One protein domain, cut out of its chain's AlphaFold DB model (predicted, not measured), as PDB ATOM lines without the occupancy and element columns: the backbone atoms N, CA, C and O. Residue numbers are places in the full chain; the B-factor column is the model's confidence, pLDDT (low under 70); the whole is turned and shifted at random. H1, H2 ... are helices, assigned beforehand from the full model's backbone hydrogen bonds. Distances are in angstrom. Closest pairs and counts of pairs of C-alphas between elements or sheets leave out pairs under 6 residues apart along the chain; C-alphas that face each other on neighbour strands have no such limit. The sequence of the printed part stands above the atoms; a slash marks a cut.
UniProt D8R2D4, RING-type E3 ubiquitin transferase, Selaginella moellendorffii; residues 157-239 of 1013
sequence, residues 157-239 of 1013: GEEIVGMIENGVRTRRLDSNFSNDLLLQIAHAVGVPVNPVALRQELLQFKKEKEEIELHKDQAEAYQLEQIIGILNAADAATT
ATOM      1  N   GLY A 157      43.883 -15.337 -27.983       82.81
ATOM      2  CA  GLY A 157      44.337 -13.950 -27.897       82.81
ATOM      3  C   GLY A 157      45.859 -13.818 -27.978       82.81
ATOM      4  O   GLY A 157      46.355 -12.967 -28.715       82.81
ATOM      5  N   GLU A 158      46.616 -14.676 -27.287       83.12
ATOM      6  CA  GLU A 158      48.085 -14.661 -27.341       83.12
ATOM      7  C   GLU A 158      48.637 -15.023 -28.721       83.12
ATOM      8  O   GLU A 158      49.570 -14.366 -29.195       83.12
ATOM      9  N   GLU A 159      48.057 -16.031 -29.373       85.75
ATOM     10  CA  GLU A 159      48.419 -16.429 -30.734       85.75
ATOM     11  C   GLU A 159      48.169 -15.286 -31.721       85.75
ATOM     12  O   GLU A 159      49.061 -14.933 -32.497       85.75
ATOM     13  N   ILE A 160      47.000 -14.638 -31.640       87.88
ATOM     14  CA  ILE A 160      46.648 -13.516 -32.515       87.88
ATOM     15  C   ILE A 160      47.574 -12.321 -32.287       87.88
ATOM     16  O   ILE A 160      48.083 -11.762 -33.257       87.88
ATOM     17  N   VAL A 161      47.861 -11.948 -31.036       87.12
ATOM     18  CA  VAL A 161      48.829 -10.878 -30.742       87.12
ATOM     19  C   VAL A 161      50.212 -11.229 -31.300       87.12
ATOM     20  O   VAL A 161      50.853 -10.377 -31.915       87.12
ATOM     21  N   GLY A 162      50.650 -12.487 -31.191       84.69
ATOM     22  CA  GLY A 162      51.895 -12.960 -31.804       84.69
ATOM     23  C   GLY A 162      51.901 -12.847 -33.335       84.69
ATOM     24  O   GLY A 162      52.904 -12.437 -33.928       84.69
ATOM     25  N   MET A 163      50.777 -13.145 -33.993       84.44
ATOM     26  CA  MET A 163      50.620 -12.936 -35.436       84.44
ATOM     27  C   MET A 163      50.654 -11.455 -35.815       84.44
ATOM     28  O   MET A 163      51.298 -11.114 -36.807       84.44
ATOM     29  N   ILE A 164      50.010 -10.578 -35.037       86.19
ATOM     30  CA  ILE A 164      50.045  -9.123 -35.245       86.19
ATOM     31  C   ILE A 164      51.483  -8.620 -35.115       86.19
ATOM     32  O   ILE A 164      51.978  -7.949 -36.019       86.19
ATOM     33  N   GLU A 165      52.194  -8.990 -34.048       84.25
ATOM     34  CA  GLU A 165      53.599  -8.627 -33.839       84.25
ATOM     35  C   GLU A 165      54.488  -9.110 -34.996       84.25
ATOM     36  O   GLU A 165      55.360  -8.376 -35.468       84.25
ATOM     37  N   ASN A 166      54.262 -10.332 -35.491       79.81
ATOM     38  CA  ASN A 166      54.965 -10.864 -36.655       79.81
ATOM     39  C   ASN A 166      54.618 -10.089 -37.938       79.81
ATOM     40  O   ASN A 166      55.511  -9.739 -38.714       79.81
ATOM     41  N   GLY A 167      53.339  -9.776 -38.150       80.00
ATOM     42  CA  GLY A 167      52.848  -8.988 -39.278       80.00
ATOM     43  C   GLY A 167      53.432  -7.576 -39.298       80.00
ATOM     44  O   GLY A 167      53.893  -7.120 -40.342       80.00
ATOM     45  N   VAL A 168      53.500  -6.916 -38.139       80.75
ATOM     46  CA  VAL A 168      54.106  -5.587 -37.960       80.75
ATOM     47  C   VAL A 168      55.612  -5.637 -38.208       80.75
ATOM     48  O   VAL A 168      56.134  -4.834 -38.983       80.75
ATOM     49  N   ARG A 169      56.316  -6.623 -37.634       75.81
ATOM     50  CA  ARG A 169      57.769  -6.805 -37.810       75.81
ATOM     51  C   ARG A 169      58.153  -7.051 -39.265       75.81
ATOM     52  O   ARG A 169      59.178  -6.560 -39.728       75.81
ATOM     53  N   THR A 170      57.329  -7.807 -39.982       67.44
ATOM     54  CA  THR A 170      57.537  -8.119 -41.402       67.44
ATOM     55  C   THR A 170      56.900  -7.093 -42.346       67.44
ATOM     56  O   THR A 170      57.145  -7.165 -43.549       67.44
ATOM     57  N   ARG A 171      56.111  -6.132 -41.824       65.50
ATOM     58  CA  ARG A 171      55.234  -5.209 -42.576       65.50
ATOM     59  C   ARG A 171      54.509  -5.913 -43.727       65.50
ATOM     60  O   ARG A 171      54.494  -5.452 -44.870       65.50
ATOM     61  N   ARG A 172      53.949  -7.081 -43.423       64.31
ATOM     62  CA  ARG A 172      53.316  -7.953 -44.411       64.31
ATOM     63  C   ARG A 172      51.939  -7.399 -44.781       64.31
ATOM     64  O   ARG A 172      50.986  -7.572 -44.038       64.31
ATOM     65  N   LEU A 173      51.851  -6.756 -45.946       63.12
ATOM     66  CA  LEU A 173      50.611  -6.216 -46.536       63.12
ATOM     67  C   LEU A 173      49.931  -7.213 -47.493       63.12
ATOM     68  O   LEU A 173      49.283  -6.831 -48.461       63.12
ATOM     69  N   ASP A 174      50.152  -8.508 -47.279       66.06
ATOM     70  CA  ASP A 174      49.561  -9.555 -48.109       66.06
ATOM     71  C   ASP A 174      48.070  -9.700 -47.778       66.06
ATOM     72  O   ASP A 174      47.736 -10.020 -46.640       66.06
ATOM     73  N   SER A 175      47.186  -9.493 -48.764       67.38
ATOM     74  CA  SER A 175      45.726  -9.548 -48.556       67.38
ATOM     75  C   SER A 175      45.275 -10.892 -47.973       67.38
ATOM     76  O   SER A 175      44.380 -10.924 -47.133       67.38
ATOM     77  N   ASN A 176      45.928 -12.009 -48.324       65.94
ATOM     78  CA  ASN A 176      45.585 -13.317 -47.759       65.94
ATOM     79  C   ASN A 176      45.896 -13.387 -46.258       65.94
ATOM     80  O   ASN A 176      45.018 -13.739 -45.474       65.94
ATOM     81  N   PHE A 177      47.110 -13.001 -45.855       77.19
ATOM     82  CA  PHE A 177      47.477 -12.885 -44.441       77.19
ATOM     83  C   PHE A 177      46.575 -11.899 -43.686       77.19
ATOM     84  O   PHE A 177      46.110 -12.214 -42.596       77.19
ATOM     85  N   SER A 178      46.294 -10.728 -44.262       81.12
ATOM     86  CA  SER A 178      45.441  -9.713 -43.637       81.12
ATOM     87  C   SER A 178      43.989 -10.168 -43.490       81.12
ATOM     88  O   SER A 178      43.372  -9.888 -42.464       81.12
ATOM     89  N   ASN A 179      43.446 -10.885 -44.479       78.94
ATOM     90  CA  ASN A 179      42.119 -11.492 -44.403       78.94
ATOM     91  C   ASN A 179      42.062 -12.546 -43.303       78.94
ATOM     92  O   ASN A 179      41.182 -12.476 -42.454       78.94
ATOM     93  N   ASP A 180      43.006 -13.488 -43.288       81.25
ATOM     94  CA  ASP A 180      43.072 -14.529 -42.261       81.25
ATOM     95  C   ASP A 180      43.204 -13.921 -40.856       81.25
ATOM     96  O   ASP A 180      42.420 -14.230 -39.961       81.25
ATOM     97  N   LEU A 181      44.103 -12.947 -40.689       85.56
ATOM     98  CA  LEU A 181      44.288 -12.233 -39.432       85.56
ATOM     99  C   LEU A 181      43.010 -11.508 -38.983       85.56
ATOM    100  O   LEU A 181      42.612 -11.631 -37.827       85.56
ATOM    101  N   LEU A 182      42.344 -10.774 -39.880       86.50
ATOM    102  CA  LEU A 182      41.115 -10.048 -39.556       86.50
ATOM    103  C   LEU A 182      39.965 -11.002 -39.202       86.50
ATOM    104  O   LEU A 182      39.203 -10.725 -38.276       86.50
ATOM    105  N   LEU A 183      39.854 -12.132 -39.904       84.25
ATOM    106  CA  LEU A 183      38.875 -13.173 -39.606       84.25
ATOM    107  C   LEU A 183      39.146 -13.800 -38.236       84.25
ATOM    108  O   LEU A 183      38.216 -13.925 -37.441       84.25
ATOM    109  N   GLN A 184      40.392 -14.157 -37.924       85.81
ATOM    110  CA  GLN A 184      40.750 -14.723 -36.620       85.81
ATOM    111  C   GLN A 184      40.505 -13.731 -35.477       85.81
ATOM    112  O   GLN A 184      39.929 -14.113 -34.458       85.81
ATOM    113  N   ILE A 185      40.836 -12.448 -35.675       87.56
ATOM    114  CA  ILE A 185      40.481 -11.373 -34.740       87.56
ATOM    115  C   ILE A 185      38.966 -11.354 -34.524       87.56
ATOM    116  O   ILE A 185      38.520 -11.430 -33.383       87.56
ATOM    117  N   ALA A 186      38.171 -11.307 -35.597       86.06
ATOM    118  CA  ALA A 186      36.716 -11.218 -35.509       86.06
ATOM    119  C   ALA A 186      36.089 -12.390 -34.741       86.06
ATOM    120  O   ALA A 186      35.221 -12.167 -33.896       86.06
ATOM    121  N   HIS A 187      36.572 -13.616 -34.966       85.19
ATOM    122  CA  HIS A 187      36.140 -14.786 -34.201       85.19
ATOM    123  C   HIS A 187      36.522 -14.672 -32.722       85.19
ATOM    124  O   HIS A 187      35.675 -14.908 -31.861       85.19
ATOM    125  N   ALA A 188      37.758 -14.267 -32.416       83.81
ATOM    126  CA  ALA A 188      38.230 -14.131 -31.040       83.81
ATOM    127  C   ALA A 188      37.477 -13.044 -30.258       83.81
ATOM    128  O   ALA A 188      37.205 -13.215 -29.071       83.81
ATOM    129  N   VAL A 189      37.101 -11.944 -30.918       82.38
ATOM    130  CA  VAL A 189      36.395 -10.821 -30.282       82.38
ATOM    131  C   VAL A 189      34.864 -10.881 -30.408       82.38
ATOM    132  O   VAL A 189      34.150 -10.002 -29.913       82.38
ATOM    133  N   GLY A 190      34.328 -11.897 -31.087       79.88
ATOM    134  CA  GLY A 190      32.891 -12.043 -31.323       79.88
ATOM    135  C   GLY A 190      32.299 -10.911 -32.170       79.88
ATOM    136  O   GLY A 190      31.218 -10.399 -31.865       79.88
ATOM    137  N   VAL A 191      33.023 -10.461 -33.195       84.81
ATOM    138  CA  VAL A 191      32.494  -9.574 -34.240       84.81
ATOM    139  C   VAL A 191      31.941 -10.453 -35.362       84.81
ATOM    140  O   VAL A 191      32.649 -11.346 -35.828       84.81
ATOM    141  N   PRO A 192      30.691 -10.236 -35.815       80.50
ATOM    142  CA  PRO A 192      30.140 -10.981 -36.937       80.50
ATOM    143  C   PRO A 192      31.044 -10.887 -38.168       80.50
ATOM    144  O   PRO A 192      31.460  -9.799 -38.565       80.50
ATOM    145  N   VAL A 193      31.308 -12.032 -38.794       80.69
ATOM    146  CA  VAL A 193      32.153 -12.146 -39.987       80.69
ATOM    147  C   VAL A 193      31.365 -11.711 -41.221       80.69
ATOM    148  O   VAL A 193      30.996 -12.506 -42.078       80.69
ATOM    149  N   ASN A 194      31.033 -10.427 -41.285       77.75
ATOM    150  CA  ASN A 194      30.473  -9.803 -42.472       77.75
ATOM    151  C   ASN A 194      31.170  -8.459 -42.734       77.75
ATOM    152  O   ASN A 194      31.626  -7.814 -41.783       77.75
ATOM    153  N   PRO A 195      31.246  -8.004 -43.998       77.62
ATOM    154  CA  PRO A 195      32.040  -6.827 -44.347       77.62
ATOM    155  C   PRO A 195      31.628  -5.557 -43.600       77.62
ATOM    156  O   PRO A 195      32.475  -4.734 -43.266       77.62
ATOM    157  N   VAL A 196      30.334  -5.393 -43.301       78.38
ATOM    158  CA  VAL A 196      29.806  -4.201 -42.621       78.38
ATOM    159  C   VAL A 196      30.253  -4.162 -41.161       78.38
ATOM    160  O   VAL A 196      30.773  -3.139 -40.719       78.38
ATOM    161  N   ALA A 197      30.088  -5.264 -40.430       82.44
ATOM    162  CA  ALA A 197      30.476  -5.371 -39.027       82.44
ATOM    163  C   ALA A 197      31.998  -5.271 -38.857       82.44
ATOM    164  O   ALA A 197      32.471  -4.493 -38.031       82.44
ATOM    165  N   LEU A 198      32.766  -5.970 -39.703       85.12
ATOM    166  CA  LEU A 198      34.230  -5.872 -39.731       85.12
ATOM    167  C   LEU A 198      34.698  -4.436 -39.989       85.12
ATOM    168  O   LEU A 198      35.608  -3.938 -39.328       85.12
ATOM    169  N   ARG A 199      34.053  -3.740 -40.931       83.75
ATOM    170  CA  ARG A 199      34.372  -2.346 -41.244       83.75
ATOM    171  C   ARG A 199      34.033  -1.398 -40.101       83.75
ATOM    172  O   ARG A 199      34.815  -0.489 -39.829       83.75
ATOM    173  N   GLN A 200      32.872  -1.562 -39.472       85.38
ATOM    174  CA  GLN A 200      32.477  -0.742 -38.325       85.38
ATOM    175  C   GLN A 200      33.480  -0.884 -37.183       85.38
ATOM    176  O   GLN A 200      33.924   0.126 -36.639       85.38
ATOM    177  N   GLU A 201      33.903  -2.112 -36.895       89.12
ATOM    178  CA  GLU A 201      34.909  -2.382 -35.873       89.12
ATOM    179  C   GLU A 201      36.271  -1.755 -36.229       89.12
ATOM    180  O   GLU A 201      36.876  -1.073 -35.405       89.12
ATOM    181  N   LEU A 202      36.729  -1.892 -37.481       87.38
ATOM    182  CA  LEU A 202      37.967  -1.250 -37.946       87.38
ATOM    183  C   LEU A 202      37.908   0.281 -37.888       87.38
ATOM    184  O   LEU A 202      38.918   0.928 -37.613       87.38
ATOM    185  N   LEU A 203      36.748   0.882 -38.161       86.69
ATOM    186  CA  LEU A 203      36.546   2.326 -38.019       86.69
ATOM    187  C   LEU A 203      36.599   2.760 -36.555       86.69
ATOM    188  O   LEU A 203      37.164   3.810 -36.262       86.69
ATOM    189  N   GLN A 204      36.036   1.962 -35.648       88.19
ATOM    190  CA  GLN A 204      36.109   2.227 -34.215       88.19
ATOM    191  C   GLN A 204      37.561   2.159 -33.720       88.19
ATOM    192  O   GLN A 204      38.031   3.089 -33.068       88.19
ATOM    193  N   PHE A 205      38.311   1.147 -34.156       90.19
ATOM    194  CA  PHE A 205      39.737   1.014 -33.859       90.19
ATOM    195  C   PHE A 205      40.580   2.188 -34.396       90.19
ATOM    196  O   PHE A 205      41.494   2.669 -33.727       90.19
ATOM    197  N   LYS A 206      40.249   2.719 -35.584       88.00
ATOM    198  CA  LYS A 206      40.895   3.930 -36.129       88.00
ATOM    199  C   LYS A 206      40.646   5.167 -35.270       88.00
ATOM    200  O   LYS A 206      41.584   5.917 -35.017       88.00
ATOM    201  N   LYS A 207      39.412   5.364 -34.795       87.75
ATOM    202  CA  LYS A 207      39.082   6.484 -33.899       87.75
ATOM    203  C   LYS A 207      39.875   6.423 -32.597       87.75
ATOM    204  O   LYS A 207      40.322   7.452 -32.117       87.75
ATOM    205  N   GLU A 208      40.108   5.233 -32.051       87.38
ATOM    206  CA  GLU A 208      40.939   5.087 -30.847       87.38
ATOM    207  C   GLU A 208      42.381   5.513 -31.062       87.38
ATOM    208  O   GLU A 208      42.965   6.167 -30.202       87.38
ATOM    209  N   LYS A 209      42.942   5.190 -32.226       89.00
ATOM    210  CA  LYS A 209      44.265   5.672 -32.604       89.00
ATOM    211  C   LYS A 209      44.295   7.206 -32.690       89.00
ATOM    212  O   LYS A 209      45.230   7.812 -32.171       89.00
ATOM    213  N   GLU A 210      43.265   7.834 -33.265       85.50
ATOM    214  CA  GLU A 210      43.125   9.303 -33.301       85.50
ATOM    215  C   GLU A 210      43.002   9.915 -31.889       85.50
ATOM    216  O   GLU A 210      43.619  10.941 -31.599       85.50
ATOM    217  N   GLU A 211      42.255   9.275 -30.980       84.56
ATOM    218  CA  GLU A 211      42.148   9.696 -29.574       84.56
ATOM    219  C   GLU A 211      43.508   9.645 -28.856       84.56
ATOM    220  O   GLU A 211      43.874  10.586 -28.147       84.56
ATOM    221  N   ILE A 212      44.283   8.574 -29.052       83.56
ATOM    222  CA  ILE A 212      45.605   8.387 -28.429       83.56
ATOM    223  C   ILE A 212      46.622   9.409 -28.961       83.56
ATOM    224  O   ILE A 212      47.393   9.977 -28.181       83.56
ATOM    225  N   GLU A 213      46.574   9.731 -30.259       81.38
ATOM    226  CA  GLU A 213      47.377  10.818 -30.842       81.38
ATOM    227  C   GLU A 213      47.076  12.166 -30.180       81.38
ATOM    228  O   GLU A 213      47.995  12.936 -29.879       81.38
ATOM    229  N   LEU A 214      45.799  12.436 -29.886       80.44
ATOM    230  CA  LEU A 214      45.375  13.648 -29.189       80.44
ATOM    231  C   LEU A 214      45.946  13.727 -27.761       80.44
ATOM    232  O   LEU A 214      46.283  14.813 -27.278       80.44
ATOM    233  N   HIS A 215      46.094  12.577 -27.101       78.00
ATOM    234  CA  HIS A 215      46.661  12.443 -25.757       78.00
ATOM    235  C   HIS A 215      48.202  12.452 -25.711       78.00
ATOM    236  O   HIS A 215      48.774  12.388 -24.623       78.00
ATOM    237  N   LYS A 216      48.874  12.654 -26.857       76.62
ATOM    238  CA  LYS A 216      50.338  12.780 -27.013       76.62
ATOM    239  C   LYS A 216      51.155  11.512 -26.722       76.62
ATOM    240  O   LYS A 216      52.370  11.628 -26.552       76.62
ATOM    241  N   ASP A 217      50.553  10.323 -26.738       78.75
ATOM    242  CA  ASP A 217      51.328   9.073 -26.739       78.75
ATOM    243  C   ASP A 217      51.713   8.682 -28.174       78.75
ATOM    244  O   ASP A 217      51.032   7.930 -28.871       78.75
ATOM    245  N   GLN A 218      52.817   9.264 -28.653       77.50
ATOM    246  CA  GLN A 218      53.282   9.060 -30.028       77.50
ATOM    247  C   GLN A 218      53.769   7.629 -30.296       77.50
ATOM    248  O   GLN A 218      53.749   7.193 -31.447       77.50
ATOM    249  N   ALA A 219      54.227   6.908 -29.269       80.94
ATOM    250  CA  ALA A 219      54.752   5.558 -29.435       80.94
ATOM    251  C   ALA A 219      53.611   4.554 -29.640       80.94
ATOM    252  O   ALA A 219      53.657   3.758 -30.581       80.94
ATOM    253  N   GLU A 220      52.564   4.645 -28.816       83.44
ATOM    254  CA  GLU A 220      51.377   3.799 -28.939       83.44
ATOM    255  C   GLU A 220      50.603   4.102 -30.229       83.44
ATOM    256  O   GLU A 220      50.283   3.189 -30.993       83.44
ATOM    257  N   ALA A 221      50.404   5.384 -30.557       84.12
ATOM    258  CA  ALA A 221      49.756   5.785 -31.804       84.12
ATOM    259  C   ALA A 221      50.457   5.223 -33.053       84.12
ATOM    260  O   ALA A 221      49.802   4.763 -33.992       84.12
ATOM    261  N   TYR A 222      51.795   5.227 -33.060       82.25
ATOM    262  CA  TYR A 222      52.585   4.682 -34.160       82.25
ATOM    263  C   TYR A 222      52.431   3.162 -34.291       82.25
ATOM    264  O   TYR A 222      52.327   2.644 -35.405       82.25
ATOM    265  N   GLN A 223      52.376   2.441 -33.169       84.00
ATOM    266  CA  GLN A 223      52.126   1.001 -33.167       84.00
ATOM    267  C   GLN A 223      50.729   0.678 -33.717       84.00
ATOM    268  O   GLN A 223      50.596  -0.206 -34.565       84.00
ATOM    269  N   LEU A 224      49.699   1.418 -33.297       87.88
ATOM    270  CA  LEU A 224      48.336   1.233 -33.799       87.88
ATOM    271  C   LEU A 224      48.224   1.544 -35.298       87.88
ATOM    272  O   LEU A 224      47.583   0.785 -36.022       87.88
ATOM    273  N   GLU A 225      48.900   2.584 -35.793       84.81
ATOM    274  CA  GLU A 225      48.948   2.916 -37.228       84.81
ATOM    275  C   GLU A 225      49.508   1.752 -38.066       84.81
ATOM    276  O   GLU A 225      48.964   1.408 -39.118       84.81
ATOM    277  N   GLN A 226      50.564   1.088 -37.585       83.94
ATOM    278  CA  GLN A 226      51.140  -0.076 -38.268       83.94
ATOM    279  C   GLN A 226      50.160  -1.254 -38.333       83.94
ATOM    280  O   GLN A 226      50.067  -1.920 -39.367       83.94
ATOM    281  N   ILE A 227      49.408  -1.496 -37.257       87.38
ATOM    282  CA  ILE A 227      48.396  -2.557 -37.199       87.38
ATOM    283  C   ILE A 227      47.228  -2.228 -38.137       87.38
ATOM    284  O   ILE A 227      46.814  -3.074 -38.930       87.38
ATOM    285  N   ILE A 228      46.745  -0.981 -38.117       85.00
ATOM    286  CA  ILE A 228      45.698  -0.488 -39.023       85.00
ATOM    287  C   ILE A 228      46.114  -0.676 -40.489       85.00
ATOM    288  O   ILE A 228      45.293  -1.092 -41.307       85.00
ATOM    289  N   GLY A 229      47.381  -0.418 -40.828       80.31
ATOM    290  CA  GLY A 229      47.917  -0.633 -42.174       80.31
ATOM    291  C   GLY A 229      47.791  -2.081 -42.659       80.31
ATOM    292  O   GLY A 229      47.379  -2.309 -43.795       80.31
ATOM    293  N   ILE A 230      48.076  -3.058 -41.792       83.12
ATOM    294  CA  ILE A 230      47.943  -4.490 -42.108       83.12
ATOM    295  C   ILE A 230      46.472  -4.864 -42.277       83.12
ATOM    296  O   ILE A 230      46.112  -5.501 -43.264       83.12
ATOM    297  N   LEU A 231      45.613  -4.453 -41.342       84.56
ATOM    298  CA  LEU A 231      44.197  -4.826 -41.360       84.56
ATOM    299  C   LEU A 231      43.432  -4.178 -42.525       84.56
ATOM    300  O   LEU A 231      42.523  -4.792 -43.072       84.56
ATOM    301  N   ASN A 232      43.822  -2.976 -42.965       80.50
ATOM    302  CA  ASN A 232      43.227  -2.322 -44.140       80.50
ATOM    303  C   ASN A 232      43.528  -3.043 -45.463       80.50
ATOM    304  O   ASN A 232      42.814  -2.815 -46.436       80.50
ATOM    305  N   ALA A 233      44.562  -3.887 -45.521       74.94
ATOM    306  CA  ALA A 233      44.858  -4.691 -46.705       74.94
ATOM    307  C   ALA A 233      43.914  -5.904 -46.860       74.94
ATOM    308  O   ALA A 233      43.993  -6.609 -47.861       74.94
ATOM    309  N   ALA A 234      43.027  -6.156 -45.888       78.12
ATOM    310  CA  ALA A 234      42.047  -7.234 -45.935       78.12
ATOM    311  C   ALA A 234      40.839  -6.881 -46.826       78.12
ATOM    312  O   ALA A 234      40.050  -5.978 -46.525       78.12
ATOM    313  N   ASP A 235      40.625  -7.672 -47.877       72.50
ATOM    314  CA  ASP A 235      39.431  -7.605 -48.732       72.50
ATOM    315  C   ASP A 235      38.119  -8.015 -48.014       72.50
ATOM    316  O   ASP A 235      37.012  -7.800 -48.522       72.50
ATOM    317  N   ALA A 236      38.216  -8.624 -46.829       70.81
ATOM    318  CA  ALA A 236      37.081  -9.074 -46.026       70.81
ATOM    319  C   ALA A 236      36.239  -7.913 -45.464       70.81
ATOM    320  O   ALA A 236      35.043  -8.083 -45.241       70.81
ATOM    321  N   ALA A 237      36.830  -6.727 -45.271       72.62
ATOM    322  CA  ALA A 237      36.125  -5.530 -44.799       72.62
ATOM    323  C   ALA A 237      35.639  -4.607 -45.934       72.62
ATOM    324  O   ALA A 237      34.983  -3.592 -45.674       72.62
ATOM    325  N   THR A 238      35.962  -4.915 -47.197       74.94
ATOM    326  CA  THR A 238      35.523  -4.109 -48.343       74.94
ATOM    327  C   THR A 238      34.120  -4.506 -48.777       74.94
ATOM    328  O   THR A 238      33.819  -5.677 -49.025       74.94
ATOM    329  N   THR A 239      33.254  -3.507 -48.916       73.06
ATOM    330  CA  THR A 239      31.876  -3.714 -49.379       73.06
ATOM    331  C   THR A 239      31.833  -3.997 -50.882       73.06
ATOM    332  O   THR A 239      32.734  -3.595 -51.621       73.06
TER     333      THR A 239
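AT A GLANCE: This is residues 157 to 239 of the 1013 residues of the protein "RING-type E3 ubiquitin transferase" of Selaginella moellendorffii (UniProt D8R2D4). Two helical hairpins are set crosswise: the hairpin of H1 and H2 lies across one end of the hairpin of H3 and H4, the end where H3 begins and H4 ends. H4 is in the middle, packing on H3 along its length and on H1 and H2 with its last residues, while the turn between H3 and H4 reaches away from the first hairpin and makes the length. The 83 printed residues hold four named helices, H1 to H4, and no named strand, the class being all helix. The whole is compact, with a radius of gyration of the C-alphas of 12.4 A and spans of 33 by 26 by 22 A.

HOW THE PARTS SIT: H1, residues 157 to 170, touches H2, residues 175 to 189, in a helical hairpin at a shallow tilt of 25 degrees, opposite ways; their closest C-alphas, of Gly 157 and Ala 188, are 6.9 A apart. H3, residues 195 to 214, is close to H2 but not clearly touching, about perpendicular at 86 degrees, the closest C-alphas being those of Ala 186 and Leu 198 at 7.3 A. H4, residues 218 to 232, is the hub. It makes a helical hairpin with H3, at a shallow tilt of 17 degrees, opposite ways, with the C-alphas of Lys 209 and Ala 221 closest at 5.6 A. H4 touches H1 with residues 226 to 230 alone, about perpendicular at 87 degrees, the closest C-alphas being those of Val 168 and Gln 226 at 6.3 A. H4 touches H2 with residues 230 to 232 alone, at a steep tilt of 69.9 degrees, only just short of about perpendicular; the C-alphas of Ser 178 and Leu 231 are closest at 5.5 A. H1 and H3 are apart. In H1, H2, H3 and H4 every O i to N i+4 pair is within hydrogen-bond range.

IN THESE COORDINATES: H1 begins at C-alpha 157 (44.337, -13.950, -27.897) and is 19.8 A long; H2 is 20.6 A. H3, the longest, runs 28.8 A from C-alpha 195 (32.040, -6.827, -44.347). H4, 20.7 A, ends at C-alpha 232 (43.227, -2.322, -44.140).

THE WHOLE: The C-alphas farthest apart, of Asn 176 and His 215, are 33.9 A apart. The printed part has no cut, and its three links between helices are tight. The mean pLDDT of the printed part is 81.1, and residues 170 to 176 are under 70.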